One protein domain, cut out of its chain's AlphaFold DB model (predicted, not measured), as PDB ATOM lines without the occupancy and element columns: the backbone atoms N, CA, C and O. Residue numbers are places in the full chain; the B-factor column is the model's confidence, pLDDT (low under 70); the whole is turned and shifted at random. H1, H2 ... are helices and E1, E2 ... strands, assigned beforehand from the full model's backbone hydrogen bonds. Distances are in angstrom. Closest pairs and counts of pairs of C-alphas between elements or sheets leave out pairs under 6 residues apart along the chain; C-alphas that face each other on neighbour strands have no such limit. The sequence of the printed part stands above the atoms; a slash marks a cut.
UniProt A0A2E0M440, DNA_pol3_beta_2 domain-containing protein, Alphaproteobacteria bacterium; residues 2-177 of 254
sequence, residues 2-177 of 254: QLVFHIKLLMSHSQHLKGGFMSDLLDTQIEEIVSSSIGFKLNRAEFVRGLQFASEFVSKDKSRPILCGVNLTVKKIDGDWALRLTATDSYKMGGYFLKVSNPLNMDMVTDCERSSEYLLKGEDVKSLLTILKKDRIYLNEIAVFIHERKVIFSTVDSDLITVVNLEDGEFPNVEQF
ATOM      1  N   GLN A   2     133.771 445.294 271.911       33.22
ATOM      2  CA  GLN A   2     134.799 445.008 270.880       33.22
ATOM      3  C   GLN A   2     135.719 443.802 271.176       33.22
ATOM      4  O   GLN A   2     136.153 443.135 270.241       33.22
ATOM      5  N   LEU A   3     136.005 443.516 272.454       42.56
ATOM      6  CA  LEU A   3     136.888 442.416 272.872       42.56
ATOM      7  C   LEU A   3     136.263 441.032 272.603       42.56
ATOM      8  O   LEU A   3     136.902 440.156 272.035       42.56
ATOM      9  N   VAL A   4     134.975 440.889 272.932       41.81
ATOM     10  CA  VAL A   4     134.163 439.688 272.664       41.81
ATOM     11  C   VAL A   4     133.943 439.505 271.157       41.81
ATOM     12  O   VAL A   4     133.998 438.391 270.648       41.81
ATOM     13  N   PHE A   5     133.762 440.609 270.422       39.75
ATOM     14  CA  PHE A   5     133.595 440.583 268.966       39.75
ATOM     15  C   PHE A   5     134.852 440.088 268.233       39.75
ATOM     16  O   PHE A   5     134.727 439.395 267.231       39.75
ATOM     17  N   HIS A   6     136.054 440.390 268.742       44.59
ATOM     18  CA  HIS A   6     137.295 439.876 268.155       44.59
ATOM     19  C   HIS A   6     137.444 438.373 268.348       44.59
ATOM     20  O   HIS A   6     137.700 437.693 267.368       44.59
ATOM     21  N   ILE A   7     137.183 437.826 269.541       50.00
ATOM     22  CA  ILE A   7     137.178 436.363 269.723       50.00
ATOM     23  C   ILE A   7     136.176 435.711 268.769       50.00
ATOM     24  O   ILE A   7     136.516 434.749 268.091       50.00
ATOM     25  N   LYS A   8     134.978 436.287 268.627       46.34
ATOM     26  CA  LYS A   8     133.971 435.801 267.677       46.34
ATOM     27  C   LYS A   8     134.471 435.808 266.224       46.34
ATOM     28  O   LYS A   8     134.158 434.897 265.463       46.34
ATOM     29  N   LEU A   9     135.274 436.806 265.845       46.31
ATOM     30  CA  LEU A   9     135.904 436.893 264.528       46.31
ATOM     31  C   LEU A   9     137.022 435.847 264.351       46.31
ATOM     32  O   LEU A   9     137.050 435.193 263.312       46.31
ATOM     33  N   LEU A  10     137.889 435.653 265.355       49.03
ATOM     34  CA  LEU A  10     138.998 434.682 265.318       49.03
ATOM     35  C   LEU A  10     138.476 433.233 265.259       49.03
ATOM     36  O   LEU A  10     138.960 432.392 264.503       49.03
ATOM     37  N   MET A  11     137.404 432.948 266.000       48.12
ATOM     38  CA  MET A  11     136.763 431.627 266.019       48.12
ATOM     39  C   MET A  11     136.032 431.335 264.702       48.12
ATOM     40  O   MET A  11     136.148 430.235 264.162       48.12
ATOM     41  N   SER A  12     135.386 432.344 264.107       45.00
ATOM     42  CA  SER A  12     134.780 432.253 262.770       45.00
ATOM     43  C   SER A  12     135.812 431.958 261.665       45.00
ATOM     44  O   SER A  12     135.546 431.157 260.767       45.00
ATOM     45  N   HIS A  13     137.027 432.517 261.751       42.72
ATOM     46  CA  HIS A  13     138.110 432.203 260.805       42.72
ATOM     47  C   HIS A  13     138.661 430.777 260.991       42.72
ATOM     48  O   HIS A  13     138.983 430.111 260.006       42.72
ATOM     49  N   SER A  14     138.684 430.264 262.226       41.38
ATOM     50  CA  SER A  14     139.037 428.867 262.528       41.38
ATOM     51  C   SER A  14     137.993 427.860 262.007       41.38
ATOM     52  O   SER A  14     138.349 426.781 261.520       41.38
ATOM     53  N   GLN A  15     136.702 428.226 262.001       43.91
ATOM     54  CA  GLN A  15     135.616 427.377 261.488       43.91
ATOM     55  C   GLN A  15     135.701 427.089 259.978       43.91
ATOM     56  O   GLN A  15     135.195 426.061 259.515       43.91
ATOM     57  N   HIS A  16     136.409 427.914 259.199       43.62
ATOM     58  CA  HIS A  16     136.632 427.632 257.778       43.62
ATOM     59  C   HIS A  16     137.528 426.404 257.520       43.62
ATOM     60  O   HIS A  16     137.652 425.978 256.369       43.62
ATOM     61  N   LEU A  17     138.102 425.789 258.565       38.44
ATOM     62  CA  LEU A  17     138.984 424.627 258.449       38.44
ATOM     63  C   LEU A  17     138.411 423.281 258.916       38.44
ATOM     64  O   LEU A  17     139.123 422.290 258.759       38.44
ATOM     65  N   LYS A  18     137.166 423.171 259.408       38.72
ATOM     66  CA  LYS A  18     136.483 421.865 259.580       38.72
ATOM     67  C   LYS A  18     135.010 422.029 259.959       38.72
ATOM     68  O   LYS A  18     134.695 422.466 261.058       38.72
ATOM     69  N   GLY A  19     134.118 421.586 259.075       42.78
ATOM     70  CA  GLY A  19     132.705 421.415 259.399       42.78
ATOM     71  C   GLY A  19     132.486 420.320 260.446       42.78
ATOM     72  O   GLY A  19     133.102 419.255 260.383       42.78
ATOM     73  N   GLY A  20     131.573 420.573 261.383       38.25
ATOM     74  CA  GLY A  20     131.033 419.561 262.285       38.25
ATOM     75  C   GLY A  20     130.589 420.152 263.618       38.25
ATOM     76  O   GLY A  20     131.363 420.846 264.257       38.25
ATOM     77  N   PHE A  21     129.380 419.780 264.045       44.09
ATOM     78  CA  PHE A  21     128.665 419.987 265.323       44.09
ATOM     79  C   PHE A  21     129.493 420.197 266.621       44.09
ATOM     80  O   PHE A  21     128.968 420.694 267.611       44.09
ATOM     81  N   MET A  22     130.780 419.828 266.651       36.91
ATOM     82  CA  MET A  22     131.698 420.141 267.750       36.91
ATOM     83  C   MET A  22     132.193 421.596 267.757       36.91
ATOM     84  O   MET A  22     132.546 422.074 268.831       36.91
ATOM     85  N   SER A  23     132.215 422.300 266.618       49.88
ATOM     86  CA  SER A  23     132.628 423.712 266.552       49.88
ATOM     87  C   SER A  23     131.681 424.615 267.342       49.88
ATOM     88  O   SER A  23     132.127 425.412 268.158       49.88
ATOM     89  N   ASP A  24     130.373 424.401 267.201       49.19
ATOM     90  CA  ASP A  24     129.346 425.243 267.826       49.19
ATOM     91  C   ASP A  24     129.275 425.037 269.352       49.19
ATOM     92  O   ASP A  24     129.015 425.969 270.116       49.19
ATOM     93  N   LEU A  25     129.564 423.817 269.820       45.94
ATOM     94  CA  LEU A  25     129.677 423.480 271.245       45.94
ATOM     95  C   LEU A  25     130.920 424.114 271.892       45.94
ATOM     96  O   LEU A  25     130.835 424.605 273.017       45.94
ATOM     97  N   LEU A  26     132.052 424.126 271.181       54.97
ATOM     98  CA  LEU A  26     133.281 424.804 271.610       54.97
ATOM     99  C   LEU A  26     133.102 426.327 271.649       54.97
ATOM    100  O   LEU A  26     133.543 426.962 272.607       54.97
ATOM    101  N   ASP A  27     132.403 426.894 270.668       58.81
ATOM    102  CA  ASP A  27     132.119 428.328 270.612       58.81
ATOM    103  C   ASP A  27     131.195 428.768 271.748       58.81
ATOM    104  O   ASP A  27     131.467 429.769 272.404       58.81
ATOM    105  N   THR A  28     130.157 427.982 272.054       61.81
ATOM    106  CA  THR A  28     129.233 428.288 273.159       61.81
ATOM    107  C   THR A  28     129.946 428.243 274.515       61.81
ATOM    108  O   THR A  28     129.767 429.140 275.337       61.81
ATOM    109  N   GLN A  29     130.811 427.245 274.739       64.62
ATOM    110  CA  GLN A  29     131.593 427.142 275.977       64.62
ATOM    111  C   GLN A  29     132.602 428.284 276.125       64.62
ATOM    112  O   GLN A  29     132.825 428.775 277.229       64.62
ATOM    113  N   ILE A  30     133.215 428.732 275.029       64.12
ATOM    114  CA  ILE A  30     134.176 429.838 275.074       64.12
ATOM    115  C   ILE A  30     133.462 431.181 275.230       64.12
ATOM    116  O   ILE A  30     133.953 432.026 275.972       64.12
ATOM    117  N   GLU A  31     132.292 431.377 274.618       68.12
ATOM    118  CA  GLU A  31     131.455 432.556 274.871       68.12
ATOM    119  C   GLU A  31     131.034 432.631 276.346       68.12
ATOM    120  O   GLU A  31     131.148 433.695 276.959       68.12
ATOM    121  N   GLU A  32     130.632 431.507 276.945       73.25
ATOM    122  CA  GLU A  32     130.290 431.429 278.368       73.25
ATOM    123  C   GLU A  32     131.498 431.764 279.257       73.25
ATOM    124  O   GLU A  32     131.396 432.646 280.116       73.25
ATOM    125  N   ILE A  33     132.665 431.164 278.989       72.44
ATOM    126  CA  ILE A  33     133.915 431.451 279.712       72.44
ATOM    127  C   ILE A  33     134.287 432.929 279.583       72.44
ATOM    128  O   ILE A  33     134.555 433.583 280.582       72.44
ATOM    129  N   VAL A  34     134.275 433.491 278.372       72.75
ATOM    130  CA  VAL A  34     134.636 434.897 278.141       72.75
ATOM    131  C   VAL A  34     133.659 435.831 278.858       72.75
ATOM    132  O   VAL A  34     134.090 436.796 279.488       72.75
ATOM    133  N   SER A  35     132.358 435.537 278.812       75.69
ATOM    134  CA  SER A  35     131.323 436.357 279.453       75.69
ATOM    135  C   SER A  35     131.413 436.371 280.983       75.69
ATOM    136  O   SER A  35     131.060 437.375 281.596       75.69
ATOM    137  N   SER A  36     131.941 435.299 281.577       82.88
ATOM    138  CA  SER A  36     132.110 435.106 283.022       82.88
ATOM    139  C   SER A  36     133.576 435.200 283.473       82.88
ATOM    140  O   SER A  36     133.923 434.807 284.589       82.88
ATOM    141  N   SER A  37     134.456 435.702 282.605       84.44
ATOM    142  CA  SER A  37     135.878 435.901 282.891       84.44
ATOM    143  C   SER A  37     136.183 437.350 283.228       84.44
ATOM    144  O   SER A  37     135.531 438.267 282.727       84.44
ATOM    145  N   ILE A  38     137.240 437.552 284.009       88.31
ATOM    146  CA  ILE A  38     137.922 438.840 284.099       88.31
ATOM    147  C   ILE A  38     138.737 439.001 282.816       88.31
ATOM    148  O   ILE A  38     139.628 438.196 282.545       88.31
ATOM    149  N   GLY A  39     138.428 440.022 282.019       89.06
ATOM    150  CA  GLY A  39     139.038 440.239 280.708       89.06
ATOM    151  C   GLY A  39     139.771 441.572 280.618       89.06
ATOM    152  O   GLY A  39     139.300 442.583 281.130       89.06
ATOM    153  N   PHE A  40     140.914 441.610 279.944       91.00
ATOM    154  CA  PHE A  40     141.640 442.854 279.690       91.00
ATOM    155  C   PHE A  40     142.627 442.722 278.530       91.00
ATOM    156  O   PHE A  40     142.860 441.636 278.004       91.00
ATOM    157  N   LYS A  41     143.219 443.843 278.121       90.62
ATOM    158  CA  LYS A  41     144.307 443.913 277.149       90.62
ATOM    159  C   LYS A  41     145.602 444.391 277.797       90.62
ATOM    160  O   LYS A  41     145.592 445.182 278.739       90.62
ATOM    161  N   LEU A  42     146.716 443.912 277.255       91.25
ATOM    162  CA  LEU A  42     148.072 444.296 277.632       91.25
ATOM    163  C   LEU A  42     148.884 444.643 276.392       91.25
ATOM    164  O   LEU A  42     148.690 444.040 275.333       91.25
ATOM    165  N   ASN A  43     149.873 445.523 276.552       90.25
ATOM    166  CA  ASN A  43     150.923 445.651 275.552       90.25
ATOM    167  C   ASN A  43     151.761 444.360 275.517       90.25
ATOM    168  O   ASN A  43     152.313 443.921 276.525       90.25
ATOM    169  N   ARG A  44     151.876 443.753 274.339       88.00
ATOM    170  CA  ARG A  44     152.577 442.496 274.085       88.00
ATOM    171  C   ARG A  44     154.060 442.568 274.419       88.00
ATOM    172  O   ARG A  44     154.585 441.650 275.047       88.00
ATOM    173  N   ALA A  45     154.744 443.619 273.976       87.06
ATOM    174  CA  ALA A  45     156.179 443.766 274.191       87.06
ATOM    175  C   ALA A  45     156.497 443.962 275.679       87.06
ATOM    176  O   ALA A  45     157.471 443.392 276.174       87.06
ATOM    177  N   GLU A  46     155.662 444.725 276.387       88.19
ATOM    178  CA  GLU A  46     155.731 444.861 277.845       88.19
ATOM    179  C   GLU A  46     155.443 443.530 278.541       88.19
ATOM    180  O   GLU A  46     156.217 443.106 279.395       88.19
ATOM    181  N   PHE A  47     154.393 442.807 278.138       91.88
ATOM    182  CA  PHE A  47     154.046 441.515 278.738       91.88
ATOM    183  C   PHE A  47     155.155 440.478 278.573       91.88
ATOM    184  O   PHE A  47     155.534 439.823 279.541       91.88
ATOM    185  N   VAL A  48     155.747 440.377 277.381       91.00
ATOM    186  CA  VAL A  48     156.896 439.494 277.138       91.00
ATOM    187  C   VAL A  48     158.095 439.893 278.001       91.00
ATOM    188  O   VAL A  48     158.733 439.014 278.584       91.00
ATOM    189  N   ARG A  49     158.400 441.194 278.111       89.44
ATOM    190  CA  ARG A  49     159.495 441.690 278.959       89.44
ATOM    191  C   ARG A  49     159.256 441.384 280.431       89.44
ATOM    192  O   ARG A  49     160.132 440.808 281.071       89.44
ATOM    193  N   GLY A  50     158.076 441.709 280.949       90.25
ATOM    194  CA  GLY A  50     157.720 441.475 282.342       90.25
ATOM    195  C   GLY A  50     157.708 439.992 282.700       90.25
ATOM    196  O   GLY A  50     158.244 439.603 283.737       90.25
ATOM    197  N   LEU A  51     157.167 439.145 281.819       93.06
ATOM    198  CA  LEU A  51     157.121 437.702 282.032       93.06
ATOM    199  C   LEU A  51     158.527 437.089 282.000       93.06
ATOM    200  O   LEU A  51     158.854 436.255 282.844       93.06
ATOM    201  N   GLN A  52     159.386 437.543 281.082       92.06
ATOM    202  CA  GLN A  52     160.790 437.137 281.047       92.06
ATOM    203  C   GLN A  52     161.535 437.587 282.310       92.06
ATOM    204  O   GLN A  52     162.234 436.777 282.912       92.06
ATOM    205  N   PHE A  53     161.344 438.832 282.748       89.19
ATOM    206  CA  PHE A  53     161.952 439.359 283.967       89.19
ATOM    207  C   PHE A  53     161.538 438.560 285.207       89.19
ATOM    208  O   PHE A  53     162.400 438.063 285.927       89.19
ATOM    209  N   ALA A  54     160.233 438.381 285.437       91.81
ATOM    210  CA  ALA A  54     159.730 437.630 286.584       91.81
ATOM    211  C   ALA A  54     160.224 436.171 286.565       91.81
ATOM    212  O   ALA A  54     160.587 435.628 287.606       91.81
ATOM    213  N   SER A  55     160.328 435.548 285.386       92.81
ATOM    214  CA  SER A  55     160.777 434.155 285.269       92.81
ATOM    215  C   SER A  55     162.194 433.892 285.808       92.81
ATOM    216  O   SER A  55     162.488 432.770 286.206       92.81
ATOM    217  N   GLU A  56     163.054 434.910 285.913       90.12
ATOM    218  CA  GLU A  56     164.405 434.782 286.488       90.12
ATOM    219  C   GLU A  56     164.410 434.620 288.020       90.12
ATOM    220  O   GLU A  56     165.439 434.288 288.621       90.12
ATOM    221  N   PHE A  57     163.267 434.854 288.668       91.00
ATOM    222  CA  PHE A  57     163.104 434.783 290.120       91.00
ATOM    223  C   PHE A  57     162.344 433.538 290.582       91.00
ATOM    224  O   PHE A  57     162.182 433.362 291.784       91.00
ATOM    225  N   VAL A  58     161.896 432.666 289.672       92.62
ATOM    226  CA  VAL A  58     161.184 431.433 290.048       92.62
ATOM    227  C   VAL A  58     162.123 430.428 290.717       92.62
ATOM    228  O   VAL A  58     163.284 430.259 290.326       92.62
ATOM    229  N   SER A  59     161.598 429.699 291.696       92.50
ATOM    230  CA  SER A  59     162.301 428.586 292.322       92.50
ATOM    231  C   SER A  59     162.523 427.441 291.331       92.50
ATOM    232  O   SER A  59     161.624 427.036 290.593       92.50
ATOM    233  N   LYS A  60     163.720 426.850 291.364       91.62
ATOM    234  CA  LYS A  60     164.028 425.587 290.664       91.62
ATOM    235  C   LYS A  60     163.734 424.352 291.522       91.62
ATOM    236  O   LYS A  60     163.823 423.226 291.033       91.62
ATOM    237  N   ASP A  61     163.423 424.559 292.798       91.50
ATOM    238  CA  ASP A  61     163.166 423.506 293.770       91.50
ATOM    239  C   ASP A  61     161.726 422.998 293.653       91.50
ATOM    240  O   ASP A  61     160.785 423.601 294.169       91.50
ATOM    241  N   LYS A  62     161.576 421.846 292.993       88.19
ATOM    242  CA  LYS A  62     160.284 421.195 292.749       88.19
ATOM    243  C   LYS A  62     159.569 420.723 294.020       88.19
ATOM    244  O   LYS A  62     158.397 420.375 293.932       88.19
ATOM    245  N   SER A  63     160.233 420.707 295.181       90.62
ATOM    246  CA  SER A  63     159.562 420.423 296.459       90.62
ATOM    247  C   SER A  63     158.638 421.561 296.910       90.62
ATOM    248  O   SER A  63     157.792 421.354 297.776       90.62
ATOM    249  N   ARG A  64     158.753 422.749 296.288       88.56
ATOM    250  CA  ARG A  64     157.918 423.933 296.538       88.56
ATOM    251  C   ARG A  64     157.217 424.398 295.249       88.56
ATOM    252  O   ARG A  64     157.584 425.445 294.712       88.56
ATOM    253  N   PRO A  65     156.201 423.661 294.751       87.31
ATOM    254  CA  PRO A  65     155.558 423.940 293.461       87.31
ATOM    255  C   PRO A  65     155.000 425.360 293.331       87.31
ATOM    256  O   PRO A  65     155.142 425.971 292.275       87.31
ATOM    257  N   ILE A  66     154.465 425.921 294.422       90.50
ATOM    258  CA  ILE A  66     153.906 427.284 294.452       90.50
ATOM    259  C   ILE A  66     154.932 428.376 294.099       90.50
ATOM    260  O   ILE A  66     154.559 429.466 293.683       90.50
ATOM    261  N   LEU A  67     156.234 428.095 294.248       91.94
ATOM    262  CA  LEU A  67     157.324 429.025 293.927       91.94
ATOM    263  C   LEU A  67     157.952 428.751 292.552       91.94
ATOM    264  O   LEU A  67     158.809 429.509 292.102       91.94
ATOM    265  N   CYS A  68     157.562 427.668 291.875       92.69
ATOM    266  CA  CYS A  68     158.090 427.272 290.565       92.69
ATOM    267  C   CYS A  68     157.374 427.957 289.388       92.69
ATOM    268  O   CYS A  68     157.516 427.530 288.238       92.69
ATOM    269  N   GLY A  69     156.596 428.999 289.667       93.12
ATOM    270  CA  GLY A  69     155.788 429.721 288.698       93.12
ATOM    271  C   GLY A  69     155.826 431.231 288.901       93.12
ATOM    272  O   GLY A  69     156.463 431.740 289.824       93.12
ATOM    273  N   VAL A  70     155.144 431.939 288.006       94.75
ATOM    274  CA  VAL A  70     154.942 433.388 288.079       94.75
ATOM    275  C   VAL A  70     153.522 433.647 288.567       94.75
ATOM    276  O   VAL A  70     152.562 433.217 287.929       94.75
ATOM    277  N   ASN A  71     153.401 434.350 289.687       93.50
ATOM    278  CA  ASN A  71     152.133 434.836 290.206       93.50
ATOM    279  C   ASN A  71     151.651 436.028 289.368       93.50
ATOM    280  O   ASN A  71     152.400 436.983 289.144       93.50
ATOM    281  N   LEU A  72     150.408 435.955 288.912       92.12
ATOM    282  CA  LEU A  72     149.671 437.015 288.245       92.12
ATOM    283  C   LEU A  72     148.684 437.604 289.246       92.12
ATOM    284  O   LEU A  72     147.828 436.884 289.751       92.12
ATOM    285  N   THR A  73     148.759 438.908 289.484       89.06
ATOM    286  CA  THR A  73     147.800 439.602 290.349       89.06
ATOM    287  C   THR A  73     147.233 440.808 289.636       89.06
ATOM    288  O   THR A  73     147.983 441.703 289.251       89.06
ATOM    289  N   VAL A  74     145.914 440.863 289.474       88.25
ATOM    290  CA  VAL A  74     145.250 442.050 288.928       88.25
ATOM    291  C   VAL A  74     144.804 442.936 290.083       88.25
ATOM    292  O   VAL A  74     144.078 442.483 290.961       88.25
ATOM    293  N   LYS A  75     145.257 444.191 290.110       83.88
ATOM    294  CA  LYS A  75     144.924 445.137 291.182       83.88
ATOM    295  C   LYS A  75     144.876 446.574 290.686       83.88
ATOM    296  O   LYS A  75     145.364 446.873 289.598       83.88
ATOM    297  N   LYS A  76     144.312 447.469 291.497       83.12
ATOM    298  CA  LYS A  76     144.388 448.911 291.247       83.12
ATOM    299  C   LYS A  76     145.689 449.491 291.794       83.12
ATOM    300  O   LYS A  76     146.088 449.175 292.913       83.12
ATOM    301  N   ILE A  77     146.326 450.353 291.012       77.19
ATOM    302  CA  ILE A  77     147.493 451.154 291.387       77.19
ATOM    303  C   ILE A  77     147.166 452.589 290.988       77.19
ATOM    304  O   ILE A  77     146.843 452.844 289.834       77.19
ATOM    305  N   ASP A  78     147.158 453.498 291.963       79.62
ATOM    306  CA  ASP A  78     146.840 454.920 291.760       79.62
ATOM    307  C   ASP A  78     145.513 455.185 291.020       79.62
ATOM    308  O   ASP A  78     145.342 456.183 290.328       79.62
ATOM    309  N   GLY A  79     144.534 454.291 291.202       80.25
ATOM    310  CA  GLY A  79     143.201 454.380 290.595       80.25
ATOM    311  C   GLY A  79     143.044 453.627 289.271       80.25
ATOM    312  O   GLY A  79     141.908 453.336 288.894       80.25
ATOM    313  N   ASP A  80     144.143 453.223 288.635       82.31
ATOM    314  CA  ASP A  80     144.150 452.474 287.377       82.31
ATOM    315  C   ASP A  80     144.347 450.972 287.603       82.31
ATOM    316  O   ASP A  80     145.026 450.542 288.534       82.31
ATOM    317  N   TRP A  81     143.774 450.142 286.729       87.19
ATOM    318  CA  TRP A  81     144.013 448.700 286.759       87.19
ATOM    319  C   TRP A  81     145.406 448.353 286.228       87.19
ATOM    320  O   TRP A  81     145.840 448.840 285.180       87.19
ATOM    321  N   ALA A  82     146.077 447.444 286.926       89.94
ATOM    322  CA  ALA A  82     147.367 446.906 286.541       89.94
ATOM    323  C   ALA A  82     147.427 445.393 286.770       89.94
ATOM    324  O   ALA A  82     146.883 444.865 287.745       89.94
ATOM    325  N   LEU A  83     148.142 444.703 285.885       91.38
ATOM    326  CA  LEU A  83     148.574 443.330 286.093       91.38
ATOM    327  C   LEU A  83     149.975 443.354 286.700       91.38
ATOM    328  O   LEU A  83     150.912 443.896 286.118       91.38
ATOM    329  N   ARG A  84     150.133 442.725 287.854       91.06
ATOM    330  CA  ARG A  84     151.426 442.449 288.464       91.06
ATOM    331  C   ARG A  84     151.854 441.030 288.130       91.06
ATOM    332  O   ARG A  84     151.101 440.087 288.338       91.06
ATOM    333  N   LEU A  85     153.094 440.887 287.686       92.81
ATOM    334  CA  LEU A  85     153.809 439.620 287.588       92.81
ATOM    335  C   LEU A  85     154.772 439.551 288.765       92.81
ATOM    336  O   LEU A  85     155.486 440.521 289.012       92.81
ATOM    337  N   THR A  86     154.805 438.463 289.525       92.38
ATOM    338  CA  THR A  86     155.744 438.305 290.646       92.38
ATOM    339  C   THR A  86     156.254 436.880 290.742       92.38
ATOM    340  O   THR A  86     155.512 435.929 290.532       92.38
ATOM    341  N   ALA A  87     157.527 436.725 291.080       92.69
ATOM    342  CA  ALA A  87     158.124 435.430 291.367       92.69
ATOM    343  C   ALA A  87     159.182 435.555 292.466       92.69
ATOM    344  O   ALA A  87     159.798 436.611 292.647       92.69
ATOM    345  N   THR A  88     159.395 434.464 293.197       92.06
ATOM    346  CA  THR A  88     160.417 434.368 294.242       92.06
ATOM    347  C   THR A  88     160.913 432.932 294.402       92.06
ATOM    348  O   THR A  88     160.164 431.980 294.201       92.06
ATOM    349  N   ASP A  89     162.171 432.779 294.812       89.12
ATOM    350  CA  ASP A  89     162.792 431.503 295.180       89.12
ATOM    351  C   ASP A  89     163.056 431.384 296.696       89.12
ATOM    352  O   ASP A  89     163.801 430.509 297.138       89.12
ATOM    353  N   SER A  90     162.424 432.257 297.494       86.25
ATOM    354  CA  SER A  90     162.667 432.476 298.933       86.25
ATOM    355  C   SER A  90     163.975 433.191 299.295       86.25
ATOM    356  O   SER A  90     164.162 433.520 300.463       86.25
ATOM    357  N   TYR A  91     164.857 433.479 298.337       84.75
ATOM    358  CA  TYR A  91     166.097 434.235 298.567       84.75
ATOM    359  C   TYR A  91     166.101 435.565 297.825       84.75
ATOM    360  O   TYR A  91     166.617 436.568 298.307       84.75
ATOM    361  N   LYS A  92     165.500 435.586 296.643       85.19
ATOM    362  CA  LYS A  92     165.278 436.769 295.827       85.19
ATOM    363  C   LYS A  92     163.836 436.804 295.365       85.19
ATOM    364  O   LYS A  92     163.135 435.791 295.308       85.19
ATOM    365  N   MET A  93     163.403 437.997 295.015       87.19
ATOM    366  CA  MET A  93     162.081 438.264 294.498       87.19
ATOM    367  C   MET A  93     162.172 439.322 293.414       87.19
ATOM    368  O   MET A  93     162.952 440.269 293.525       87.19
ATOM    369  N   GLY A  94     161.353 439.172 292.387       84.50
ATOM    370  CA  GLY A  94     161.192 440.177 291.357       84.50
ATOM    371  C   GLY A  94     159.734 440.308 290.975       84.50
ATOM    372  O   GLY A  94     158.981 439.331 291.009       84.50
ATOM    373  N   GLY A  95     159.344 441.518 290.599       87.50
ATOM    374  CA  GLY A  95     158.037 441.752 290.021       87.50
ATOM    375  C   GLY A  95     158.034 442.850 288.976       87.50
ATOM    376  O   GLY A  95     158.948 443.669 288.888       87.50
ATOM    377  N   TYR A  96     156.995 442.817 288.154       89.31
ATOM    378  CA  TYR A  96     156.796 443.716 287.028       89.31
ATOM    379  C   TYR A  96     155.332 444.136 286.981       89.31
ATOM    380  O   TYR A  96     154.451 443.288 287.121       89.31
ATOM    381  N   PHE A  97     155.072 445.423 286.782       88.31
ATOM    382  CA  PHE A  97     153.719 445.958 286.654       88.31
ATOM    383  C   PHE A  97     153.424 446.306 285.203       88.31
ATOM    384  O   PHE A  97     154.265 446.878 284.517       88.31
ATOM    385  N   LEU A  98     152.225 445.954 284.752       90.62
ATOM    386  CA  LEU A  98     151.732 446.243 283.416       90.62
ATOM    387  C   LEU A  98     150.410 446.978 283.508       90.62
ATOM    388  O   LEU A  98     149.495 446.529 284.199       90.62
ATOM    389  N   LYS A  99     150.292 448.066 282.752       89.56
ATOM    390  CA  LYS A  99     149.025 448.768 282.595       89.56
ATOM    391  C   LYS A  99     148.010 447.874 281.886       89.56
ATOM    392  O   LYS A  99     148.302 447.296 280.837       89.56
ATOM    393  N   VAL A 100     146.813 447.791 282.458       89.50
ATOM    394  CA  VAL A 100     145.668 447.109 281.856       89.50
ATOM    395  C   VAL A 100     144.879 448.105 281.012       89.50
ATOM    396  O   VAL A 100     144.499 449.176 281.486       89.50
ATOM    397  N   SER A 101     144.601 447.743 279.760       88.75
ATOM    398  CA  SER A 101     143.666 448.462 278.894       88.75
ATOM    399  C   SER A 101     142.401 447.638 278.657       88.75
ATOM    400  O   SER A 101     142.389 446.417 278.790       88.75
ATOM    401  N   ASN A 102     141.304 448.317 278.321       86.94
ATOM    402  CA  ASN A 102     140.004 447.713 278.007       86.94
ATOM    403  C   ASN A 102     139.517 446.660 279.032       86.94
ATOM    404  O   ASN A 102     139.226 445.528 278.635       86.94
ATOM    405  N   PRO A 103     139.422 447.017 280.328       86.56
ATOM    406  CA  PRO A 103     138.937 446.113 281.366       86.56
ATOM    407  C   PRO A 103     137.503 445.630 281.098       86.56
ATOM    408  O   PRO A 103     136.637 446.403 280.683       86.56
ATOM    409  N   LEU A 104     137.247 444.358 281.386       83.00
ATOM    410  CA  LEU A 104     135.965 443.670 281.283       83.00
ATOM    411  C   LEU A 104     135.736 442.865 282.567       83.00
ATOM    412  O   LEU A 104     136.630 442.139 282.998       83.00
ATOM    413  N   ASN A 105     134.541 442.990 283.152       82.62
ATOM    414  CA  ASN A 105     134.128 442.279 284.368       82.62
ATOM    415  C   ASN A 105     135.109 442.439 285.551       82.62
ATOM    416  O   ASN A 105     135.311 441.530 286.352       82.62
ATOM    417  N   MET A 106     135.763 443.601 285.656       82.81
ATOM    418  CA  MET A 106     136.721 443.884 286.733       82.81
ATOM    419  C   MET A 106     136.057 444.061 288.101       82.81
ATOM    420  O   MET A 106     136.733 444.041 289.118       82.81
ATOM    421  N   ASP A 107     134.743 444.238 288.138       80.06
ATOM    422  CA  ASP A 107     133.917 444.175 289.343       80.06
ATOM    423  C   ASP A 107     133.897 442.772 289.979       80.06
ATOM    424  O   ASP A 107     133.616 442.652 291.169       80.06
ATOM    425  N   MET A 108     134.263 441.727 289.224       76.62
ATOM    426  CA  MET A 108     134.476 440.373 289.754       76.62
ATOM    427  C   MET A 108     135.795 440.235 290.527       76.62
ATOM    428  O   MET A 108     135.962 439.281 291.287       76.62
ATOM    429  N   VAL A 109     136.731 441.176 290.356       74.62
ATOM    430  CA  VAL A 109     137.929 441.262 291.194       74.62
ATOM    431  C   VAL A 109     137.494 441.815 292.544       74.62
ATOM    432  O   VAL A 109     137.237 443.008 292.686       74.62
ATOM    433  N   THR A 110     137.375 440.946 293.546       64.06
ATOM    434  CA  THR A 110     137.103 441.412 294.907       64.06
ATOM    435  C   THR A 110     138.359 442.078 295.468       64.06
ATOM    436  O   THR A 110     139.461 441.579 295.269       64.06
ATOM    437  N   ASP A 111     138.209 443.174 296.222       53.41
ATOM    438  CA  ASP A 111     139.316 443.890 296.896       53.41
ATOM    439  C   ASP A 111     140.053 443.036 297.960       53.41
ATOM    440  O   ASP A 111     140.881 443.525 298.730       53.41
ATOM    441  N   CYS A 112     139.752 441.741 298.042       45.50
ATOM    442  CA  CYS A 112     140.490 440.787 298.843       45.50
ATOM    443  C   CYS A 112     141.816 440.480 298.131       45.50
ATOM    444  O   CYS A 112     141.806 439.882 297.062       45.50
ATOM    445  N   GLU A 113     142.956 440.804 298.750       49.00
ATOM    446  CA  GLU A 113     144.313 440.624 298.186       49.00
ATOM    447  C   GLU A 113     144.602 439.219 297.607       49.00
ATOM    448  O   GLU A 113     145.518 439.065 296.811       49.00
ATOM    449  N   ARG A 114     143.812 438.204 297.981       48.12
ATOM    450  CA  ARG A 114     143.994 436.793 297.608       48.12
ATOM    451  C   ARG A 114     143.101 436.282 296.480       48.12
ATOM    452  O   ARG A 114     143.378 435.223 295.934       48.12
ATOM    453  N   SER A 115     142.009 436.967 296.143       49.09
ATOM    454  CA  SER A 115     140.999 436.430 295.208       49.09
ATOM    455  C   SER A 115     141.397 436.535 293.734       49.09
ATOM    456  O   SER A 115     140.676 436.052 292.867       49.09
ATOM    457  N   SER A 116     142.531 437.178 293.453       58.91
ATOM    458  CA  SER A 116     143.026 437.437 292.099       58.91
ATOM    459  C   SER A 116     144.487 437.037 291.930       58.91
ATOM    460  O   SER A 116     145.190 437.641 291.125       58.91
ATOM    461  N   GLU A 117     144.956 436.070 292.719       76.19
ATOM    462  CA  GLU A 117     146.279 435.475 292.557       76.19
ATOM    463  C   GLU A 117     146.179 434.227 291.688       76.19
ATOM    464  O   GLU A 117     145.468 433.275 292.007       76.19
ATOM    465  N   TYR A 118     146.898 434.238 290.572       85.94
ATOM    466  CA  TYR A 118     146.867 433.160 289.598       85.94
ATOM    467  C   TYR A 118     148.290 432.722 289.276       85.94
ATOM    468  O   TYR A 118     149.104 433.515 288.803       85.94
ATOM    469  N   LEU A 119     148.606 431.448 289.505       90.75
ATOM    470  CA  LEU A 119     149.963 430.942 289.332       90.75
ATOM    471  C   LEU A 119     150.149 430.283 287.959       90.75
ATOM    472  O   LEU A 119     149.605 429.211 287.688       90.75
ATOM    473  N   LEU A 120     150.973 430.903 287.111       91.62
ATOM    474  CA  LEU A 120     151.458 430.308 285.864       91.62
ATOM    475  C   LEU A 120     152.671 429.418 286.135       91.62
ATOM    476  O   LEU A 120     153.697 429.906 286.615       91.62
ATOM    477  N   LYS A 121     152.615 428.137 285.756       90.44
ATOM    478  CA  LYS A 121     153.756 427.221 285.919       90.44
ATOM    479  C   LYS A 121     154.945 427.672 285.084       90.44
ATOM    480  O   LYS A 121     154.791 428.159 283.966       90.44
ATOM    481  N   GLY A 122     156.160 427.413 285.564       86.56
ATOM    482  CA  GLY A 122     157.377 427.758 284.825       86.56
ATOM    483  C   GLY A 122     157.473 427.129 283.424       86.56
ATOM    484  O   GLY A 122     158.093 427.713 282.536       86.56
ATOM    485  N   GLU A 123     156.868 425.960 283.191       87.12
ATOM    486  CA  GLU A 123     156.800 425.345 281.854       87.12
ATOM    487  C   GLU A 123     155.825 426.063 280.913       87.12
ATOM    488  O   GLU A 123     156.155 426.296 279.744       87.12
ATOM    489  N   ASP A 124     154.686 426.508 281.440       90.50
ATOM    490  CA  ASP A 124     153.698 427.287 280.699       90.50
ATOM    491  C   ASP A 124     154.247 428.671 280.360       90.50
ATOM    492  O   ASP A 124     154.135 429.121 279.223       90.50
ATOM    493  N   VAL A 125     154.953 429.303 281.304       91.06
ATOM    494  CA  VAL A 125     155.658 430.574 281.084       91.06
ATOM    495  C   VAL A 125     156.648 430.460 279.921       91.06
ATOM    496  O   VAL A 125     156.662 431.308 279.028       91.06
ATOM    497  N   LYS A 126     157.460 429.395 279.880       89.88
ATOM    498  CA  LYS A 126     158.422 429.165 278.785       89.88
ATOM    499  C   LYS A 126     157.732 428.953 277.441       89.88
ATOM    500  O   LYS A 126     158.189 429.484 276.422       89.88
ATOM    501  N   SER A 127     156.649 428.181 277.436       88.50
ATOM    502  CA  SER A 127     155.869 427.898 276.231       88.50
ATOM    503  C   SER A 127     155.226 429.175 275.697       88.50
ATOM    504  O   SER A 127     155.428 429.524 274.532       88.50
ATOM    505  N   LEU A 128     154.573 429.939 276.574       89.62
ATOM    506  CA  LEU A 128     153.948 431.216 276.260       89.62
ATOM    507  C   LEU A 128     154.968 432.225 275.721       89.62
ATOM    508  O   LEU A 128     154.749 432.804 274.662       89.62
ATOM    509  N   LEU A 129     156.130 432.376 276.365       90.38
ATOM    510  CA  LEU A 129     157.208 433.239 275.863       90.38
ATOM    511  C   LEU A 129     157.692 432.819 274.472       90.38
ATOM    512  O   LEU A 129     157.978 433.672 273.634       90.38
ATOM    513  N   THR A 130     157.802 431.517 274.208       88.19
ATOM    514  CA  THR A 130     158.243 431.012 272.900       88.19
ATOM    515  C   THR A 130     157.239 431.360 271.807       88.19
ATOM    516  O   THR A 130     157.630 431.805 270.727       88.19
ATOM    517  N   ILE A 131     155.952 431.178 272.098       85.00
ATOM    518  CA  ILE A 131     154.850 431.489 271.193       85.00
ATOM    519  C   ILE A 131     154.798 433.006 270.937       85.00
ATOM    520  O   ILE A 131     154.913 433.450 269.794       85.00
ATOM    521  N   LEU A 132     154.754 433.809 272.006       84.12
ATOM    522  CA  LEU A 132     154.658 435.270 271.949       84.12
ATOM    523  C   LEU A 132     155.907 435.965 271.394       84.12
ATOM    524  O   LEU A 132     155.828 437.141 271.057       84.12
ATOM    525  N   LYS A 133     157.063 435.300 271.292       83.56
ATOM    526  CA  LYS A 133     158.260 435.849 270.621       83.56
ATOM    527  C   LYS A 133     158.323 435.517 269.133       83.56
ATOM    528  O   LYS A 133     158.964 436.245 268.381       83.56
ATOM    529  N   LYS A 134     157.724 434.400 268.713       77.12
ATOM    530  CA  LYS A 134     157.789 433.918 267.323       77.12
ATOM    531  C   LYS A 134     156.767 434.570 266.411       77.12
ATOM    532  O   LYS A 134     157.018 434.661 265.211       77.12
ATOM    533  N   ASP A 135     155.636 434.990 266.961       68.38
ATOM    534  CA  ASP A 135     154.603 435.669 266.195       68.38
ATOM    535  C   ASP A 135     155.156 437.008 265.644       68.38
ATOM    536  O   ASP A 135     155.659 437.844 266.389       68.38
ATOM    537  N   ARG A 136     155.160 437.182 264.319       61.16
ATOM    538  CA  ARG A 136     155.790 438.332 263.636       61.16
ATOM    539  C   ARG A 136     154.806 439.461 263.319       61.16
ATOM    540  O   ARG A 136     155.190 440.401 262.628       61.16
ATOM    541  N   ILE A 137     153.552 439.363 263.765       59.12
ATOM    542  CA  ILE A 137     152.529 440.360 263.435       59.12
ATOM    543  C   ILE A 137     152.758 441.666 264.217       59.12
ATOM    544  O   ILE A 137     153.159 441.659 265.380       59.12
ATOM    545  N   TYR A 138     152.528 442.785 263.523       50.66
ATOM    546  CA  TYR A 138     152.925 444.157 263.866       50.66
ATOM    547  C   TYR A 138     152.086 444.852 264.951       50.66
ATOM    548  O   TYR A 138     152.407 445.980 265.326       50.66
ATOM    549  N   LEU A 139     151.015 444.229 265.446       58.62
ATOM    550  CA  LEU A 139     150.147 444.832 266.455       58.62
ATOM    551  C   LEU A 139     150.504 444.339 267.864       58.62
ATOM    552  O   LEU A 139     150.750 443.161 268.121       58.62
ATOM    553  N   ASN A 140     150.587 445.310 268.774       76.12
ATOM    554  CA  ASN A 140     151.266 445.212 270.063       76.12
ATOM    555  C   ASN A 140     150.337 444.811 271.216       76.12
ATOM    556  O   ASN A 140     150.648 445.150 272.351       76.12
ATOM    557  N   GLU A 141     149.212 444.132 270.986       85.31
ATOM    558  CA  GLU A 141     148.252 443.829 272.059       85.31
ATOM    559  C   GLU A 141     147.998 442.330 272.249       85.31
ATOM    560  O   GLU A 141     147.909 441.559 271.294       85.31
ATOM    561  N   ILE A 142     147.850 441.925 273.510       87.75
ATOM    562  CA  ILE A 142     147.378 440.600 273.921       87.75
ATOM    563  C   ILE A 142     146.107 440.804 274.736       87.75
ATOM    564  O   ILE A 142     146.113 441.572 275.696       87.75
ATOM    565  N   ALA A 143     145.035 440.110 274.370       88.56
ATOM    566  CA  ALA A 143     143.855 439.969 275.205       88.56
ATOM    567  C   ALA A 143     144.053 438.804 276.185       88.56
ATOM    568  O   ALA A 143     144.509 437.724 275.803       88.56
ATOM    569  N   VAL A 144     143.716 439.036 277.446       89.50
ATOM    570  CA  VAL A 144     143.841 438.087 278.552       89.50
ATOM    571  C   VAL A 144     142.466 437.902 279.172       89.50
ATOM    572  O   VAL A 144     141.793 438.888 279.465       89.50
ATOM    573  N   PHE A 145     142.068 436.652 279.384       88.50
ATOM    574  CA  PHE A 145     140.827 436.294 280.065       88.50
ATOM    575  C   PHE A 145     141.132 435.295 281.163       88.50
ATOM    576  O   PHE A 145     141.737 434.259 280.895       88.50
ATOM    577  N   ILE A 146     140.725 435.604 282.386       87.69
ATOM    578  CA  ILE A 146     140.946 434.755 283.549       87.69
ATOM    579  C   ILE A 146     139.594 434.266 284.044       87.69
ATOM    580  O   ILE A 146     138.705 435.065 284.340       87.69
ATOM    581  N   HIS A 147     139.435 432.948 284.110       84.69
ATOM    582  CA  HIS A 147     138.211 432.305 284.560       84.69
ATOM    583  C   HIS A 147     138.548 431.061 285.374       84.69
ATOM    584  O   HIS A 147     139.187 430.134 284.869       84.69
ATOM    585  N   GLU A 148     138.114 431.052 286.633       82.38
ATOM    586  CA  GLU A 148     138.386 429.988 287.600       82.38
ATOM    587  C   GLU A 148     139.883 429.624 287.655       82.38
ATOM    588  O   GLU A 148     140.694 430.363 288.206       82.38
ATOM    589  N   ARG A 149     140.257 428.484 287.062       83.31
ATOM    590  CA  ARG A 149     141.617 427.927 287.050       83.31
ATOM    591  C   ARG A 149     142.249 427.952 285.666       83.31
ATOM    592  O   ARG A 149     143.131 427.149 285.369       83.31
ATOM    593  N   LYS A 150     141.773 428.827 284.786       85.88
ATOM    594  CA  LYS A 150     142.293 428.965 283.430       85.88
ATOM    595  C   LYS A 150     142.562 430.416 283.105       85.88
ATOM    596  O   LYS A 150     141.807 431.312 283.479       85.88
ATOM    597  N   VAL A 151     143.619 430.619 282.335       88.31
ATOM    598  CA  VAL A 151     143.874 431.880 281.656       88.31
ATOM    599  C   VAL A 151     143.986 431.637 280.159       88.31
ATOM    600  O   VAL A 151     144.638 430.696 279.704       88.31
ATOM    601  N   ILE A 152     143.305 432.478 279.395       88.06
ATOM    602  CA  ILE A 152     143.294 432.457 277.941       88.06
ATOM    603  C   ILE A 152     144.046 433.690 277.464       88.06
ATOM    604  O   ILE A 152     143.675 434.817 277.787       88.06
ATOM    605  N   PHE A 153     145.091 433.465 276.677       87.81
ATOM    606  CA  PHE A 153     145.821 434.501 275.961       87.81
ATOM    607  C   PHE A 153     145.416 434.448 274.496       87.81
ATOM    608  O   PHE A 153     145.600 433.423 273.843       87.81
ATOM    609  N   SER A 154     144.891 435.552 273.982       84.81
ATOM    610  CA  SER A 154     144.578 435.713 272.567       84.81
ATOM    611  C   SER A 154     145.355 436.897 272.029       84.81
ATOM    612  O   SER A 154     145.241 438.016 272.526       84.81
ATOM    613  N   THR A 155     146.130 436.673 270.985       77.62
ATOM    614  CA  THR A 155     146.604 437.769 270.142       77.62
ATOM    615  C   THR A 155     145.459 438.168 269.220       77.62
ATOM    616  O   THR A 155     144.760 437.321 268.667       77.62
ATOM    617  N   VAL A 156     145.210 439.468 269.110       64.56
ATOM    618  CA  VAL A 156     144.015 439.988 268.427       64.56
ATOM    619  C   VAL A 156     144.073 439.752 266.911       64.56
ATOM    620  O   VAL A 156     143.026 439.698 266.281       64.56
ATOM    621  N   ASP A 157     145.267 439.551 266.346       66.12
ATOM    622  CA  ASP A 157     145.481 439.561 264.892       66.12
ATOM    623  C   ASP A 157     146.105 438.276 264.318       66.12
ATOM    624  O   ASP A 157     146.231 438.165 263.101       66.12
ATOM    625  N   SER A 158     146.539 437.321 265.152       64.81
ATOM    626  CA  SER A 158     147.186 436.078 264.681       64.81
ATOM    627  C   SER A 158     146.355 434.807 264.875       64.81
ATOM    628  O   SER A 158     146.906 433.718 264.727       64.81
ATOM    629  N   ASP A 159     145.062 434.924 265.218       67.12
ATOM    630  CA  ASP A 159     144.158 433.790 265.530       67.12
ATOM    631  C   ASP A 159     144.720 432.820 266.587       67.12
ATOM    632  O   ASP A 159     144.247 431.697 266.768       67.12
ATOM    633  N   LEU A 160     145.759 433.242 267.308       71.62
ATOM    634  CA  LEU A 160     146.483 432.399 268.228       71.62
ATOM    635  C   LEU A 160     145.843 432.531 269.604       71.62
ATOM    636  O   LEU A 160     145.949 433.556 270.280       71.62
ATOM    637  N   ILE A 161     145.240 431.428 270.030       76.31
ATOM    638  CA  ILE A 161     144.647 431.265 271.349       76.31
ATOM    639  C   ILE A 161     145.499 430.265 272.130       76.31
ATOM    640  O   ILE A 161     145.683 429.120 271.719       76.31
ATOM    641  N   THR A 162     146.032 430.700 273.268       80.88
ATOM    642  CA  THR A 162     146.757 429.847 274.214       80.88
ATOM    643  C   THR A 162     145.957 429.754 275.501       80.88
ATOM    644  O   THR A 162     145.723 430.765 276.158       80.88
ATOM    645  N   VAL A 163     145.553 428.542 275.872       83.25
ATOM    646  CA  VAL A 163     144.853 428.269 277.132       83.25
ATOM    647  C   VAL A 163     145.832 427.621 278.097       83.25
ATOM    648  O   VAL A 163     146.450 426.611 277.765       83.25
ATOM    649  N   VAL A 164     145.967 428.196 279.287       85.62
ATOM    650  CA  VAL A 164     146.856 427.704 280.340       85.62
ATOM    651  C   VAL A 164     146.037 427.378 281.581       85.62
ATOM    652  O   VAL A 164     145.186 428.169 281.989       85.62
ATOM    653  N   ASN A 165     146.303 426.217 282.181       85.25
ATOM    654  CA  ASN A 165     145.745 425.864 283.482       85.25
ATOM    655  C   ASN A 165     146.596 426.496 284.586       85.25
ATOM    656  O   ASN A 165     147.820 426.391 284.577       85.25
ATOM    657  N   LEU A 166     145.930 427.122 285.541       85.31
ATOM    658  CA  LEU A 166     146.545 427.743 286.702       85.31
ATOM    659  C   LEU A 166     146.741 426.698 287.804       85.31
ATOM    660  O   LEU A 166     145.946 425.766 287.933       85.31
ATOM    661  N   GLU A 167     147.821 426.836 288.569       82.94
ATOM    662  CA  GLU A 167     148.072 425.971 289.727       82.94
ATOM    663  C   GLU A 167     147.217 426.359 290.929       82.94
ATOM    664  O   GLU A 167     146.940 427.535 291.164       82.94
ATOM    665  N   ASP A 168     146.882 425.348 291.728       73.12
ATOM    666  CA  ASP A 168     146.261 425.539 293.032       73.12
ATOM    667  C   ASP A 168     147.307 425.886 294.094       73.12
ATOM    668  O   ASP A 168     148.376 425.273 294.177       73.12
ATOM    669  N   GLY A 169     146.956 426.821 294.971       74.81
ATOM    670  CA  GLY A 169     147.748 427.175 296.144       74.81
ATOM    671  C   GLY A 169     147.734 428.672 296.416       74.81
ATOM    672  O   GLY A 169     147.489 429.473 295.522       74.81
ATOM    673  N   GLU A 170     148.005 429.047 297.664       83.44
ATOM    674  CA  GLU A 170     148.211 430.451 298.024       83.44
ATOM    675  C   GLU A 170     149.676 430.819 297.761       83.44
ATOM    676  O   GLU A 170     150.596 430.184 298.294       83.44
ATOM    677  N   PHE A 171     149.903 431.841 296.934       88.25
ATOM    678  CA  PHE A 171     151.233 432.413 296.777       88.25
ATOM    679  C   PHE A 171     151.580 433.198 298.058       88.25
ATOM    680  O   PHE A 171     150.691 433.738 298.720       88.25
ATOM    681  N   PRO A 172     152.852 433.251 298.497       86.56
ATOM    682  CA  PRO A 172     153.196 434.029 299.682       86.56
ATOM    683  C   PRO A 172     152.857 435.511 299.490       86.56
ATOM    684  O   PRO A 172     153.141 436.081 298.437       86.56
ATOM    685  N   ASN A 173     152.346 436.163 300.544       84.38
ATOM    686  CA  ASN A 173     152.189 437.617 300.537       84.38
ATOM    687  C   ASN A 173     153.578 438.261 300.455       84.38
ATOM    688  O   ASN A 173     154.332 438.286 301.430       84.38
ATOM    689  N   VAL A 174     153.917 438.747 299.268       81.38
ATOM    690  CA  VAL A 174     155.215 439.339 298.958       81.38
ATOM    691  C   VAL A 174     155.338 440.803 299.369       81.38
ATOM    692  O   VAL A 174     156.453 441.294 299.532       81.38
ATOM    693  N   GLU A 175     154.215 441.502 299.556       79.19
ATOM    694  CA  GLU A 175     154.200 442.945 299.827       79.19
ATOM    695  C   GLU A 175     154.871 443.267 301.161       79.19
ATOM    696  O   GLU A 175     155.573 444.268 301.279       79.19
ATOM    697  N   GLN A 176     154.757 442.366 302.140       79.31
ATOM    698  CA  GLN A 176     155.414 442.502 303.442       79.31
ATOM    699  C   GLN A 176     156.951 442.524 303.357       79.31
ATOM    700  O   GLN A 176     157.611 442.954 304.300       79.31
ATOM    701  N   PHE A 177     157.528 442.038 302.251       75.88
ATOM    702  CA  PHE A 177     158.975 442.011 302.030       75.88
ATOM    703  C   PHE A 177     159.466 443.178 301.171       75.88
ATOM    704  O   PHE A 177     160.670 443.286 300.936       75.88
TER     705      PHE A 177
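This is residues 2 to 177 of the 254 residues of the protein "DNA_pol3_beta_2 domain-containing protein" of Alphaproteobacteria bacterium (UniProt A0A2E0M440). A five-stranded sheet and a four-stranded sheet stand partly face to face as a sandwich with crossed strands, and two helices, H3 and H4, pack together on both sheets. A helical hairpin, H1 and H2, packs on the other face of the five-stranded sheet and makes one end of the long axis, where residues 16 to 22 stick out; the last printed residues reach toward the other end. The printed part has 176 residues, with four named helices and nine named strands in the order H1 H2 E1 H3 E2 E3 E4 E5 E6 H4 E7 E8 E9. The sheets run E5 E1 E7 E8 E9 and E4 E3 E2 E6, both antiparallel, and the class is mixed, helices and strands. The whole is compact, with a radius of gyration of the C-alphas of 16.4 A, yet elongated in outline, spanning 53 by 32 by 30 A.

Begin with the larger sheet: E5 is residues 101 to 104, 9.4 A long, E1 is 38 to 43, 17.0 A, E7 is 141 to 147, 19.7 A, E8 is 150 to 155, 16.5 A, and E9 is 161 to 165, 13.3 A. Find C-alpha 165, where E9 ends, at (145.745, 425.864, 283.482). In the other sheet, E4 is residues 92 to 99, 24.1 A, E3 is 80 to 88, 25.3 A, E2 is 69 to 77, 23.1 A, and E6 is 117 to 121, 13.0 A. Find C-alpha 2 at (134.799, 445.008, 270.880); from there H1 runs 20.0 A to residue 15. H2, residues 22 to 35, is also 20.0 A long, H3, residues 44 to 55, is 16.2 A, and H4, residues 122 to 134, is 18.6 A.

In the larger sheet, strongly twisted, look for N 39 and O 104 between E1 and E5, 2.9 A apart and within hydrogen-bond range, and for N 144 and O 40 between E7 and E1, 2.8 A. E7, E8 and E9 form a meander, each strand the antiparallel neighbour of the one before; N 143 and O 154 are 2.8 A apart, N 153 and O 162 2.8 A. H1 is on this sheet at a height over the sheet of 10.7 A and runs across the strands, at 90 degrees to E7 on the local plane. H2, on the same face, stands up from the sheet, rising 49 degrees. H1 and H2, a hairpin, touch at a shallow tilt of 14 degrees, opposite ways, with the closest C-alphas, Gln 15 and Ser 23, 6.9 A apart. H4 is on the opposite face, along the strands at 7 degrees to E9 on the local plane; the closest C-alphas of the two are Asp 124 and Val 164, 6.9 A. The strands of the second sheet, also strongly twisted, stand at 81 degrees to those of the first. E2, E3 and E4 are its meander; N 82 and O 75 are 2.8 A apart, N 85 and O 96 2.8 A, and between E2 and E6 N 72 and O 118 are 2.8 A apart. E2 bends by 54 degrees at residue 74, and E4 runs on into E5 at 86 degrees. H3 and H4 make two layers with this sheet, helices on one face of it; H3 runs along E3 at 10 degrees on the local plane, at a height over the sheet of 8.5 A, with the closest C-alphas, Ala 54 and Ala 87, 5.5 A apart. H3 and H4 touch at a shallow tilt of 30 degrees, opposite ways, closest at the C-alphas of Val 48 and Leu 129, 6.4 A. In H1, H2, H3 and H4 every O i to N i+4 pair is within hydrogen-bond range.

The two C-alphas farthest apart are those of Gly 19 and Phe 177, 54.1 A. The printed part has no cut. The links H3 to E2 and E5 to E6 are long, with 13 and 12 residues. The mean pLDDT of the printed part is 77.0; look for values under 70 at residues 2 to 31, 110 to 116, 135 to 139 and 156 to 159.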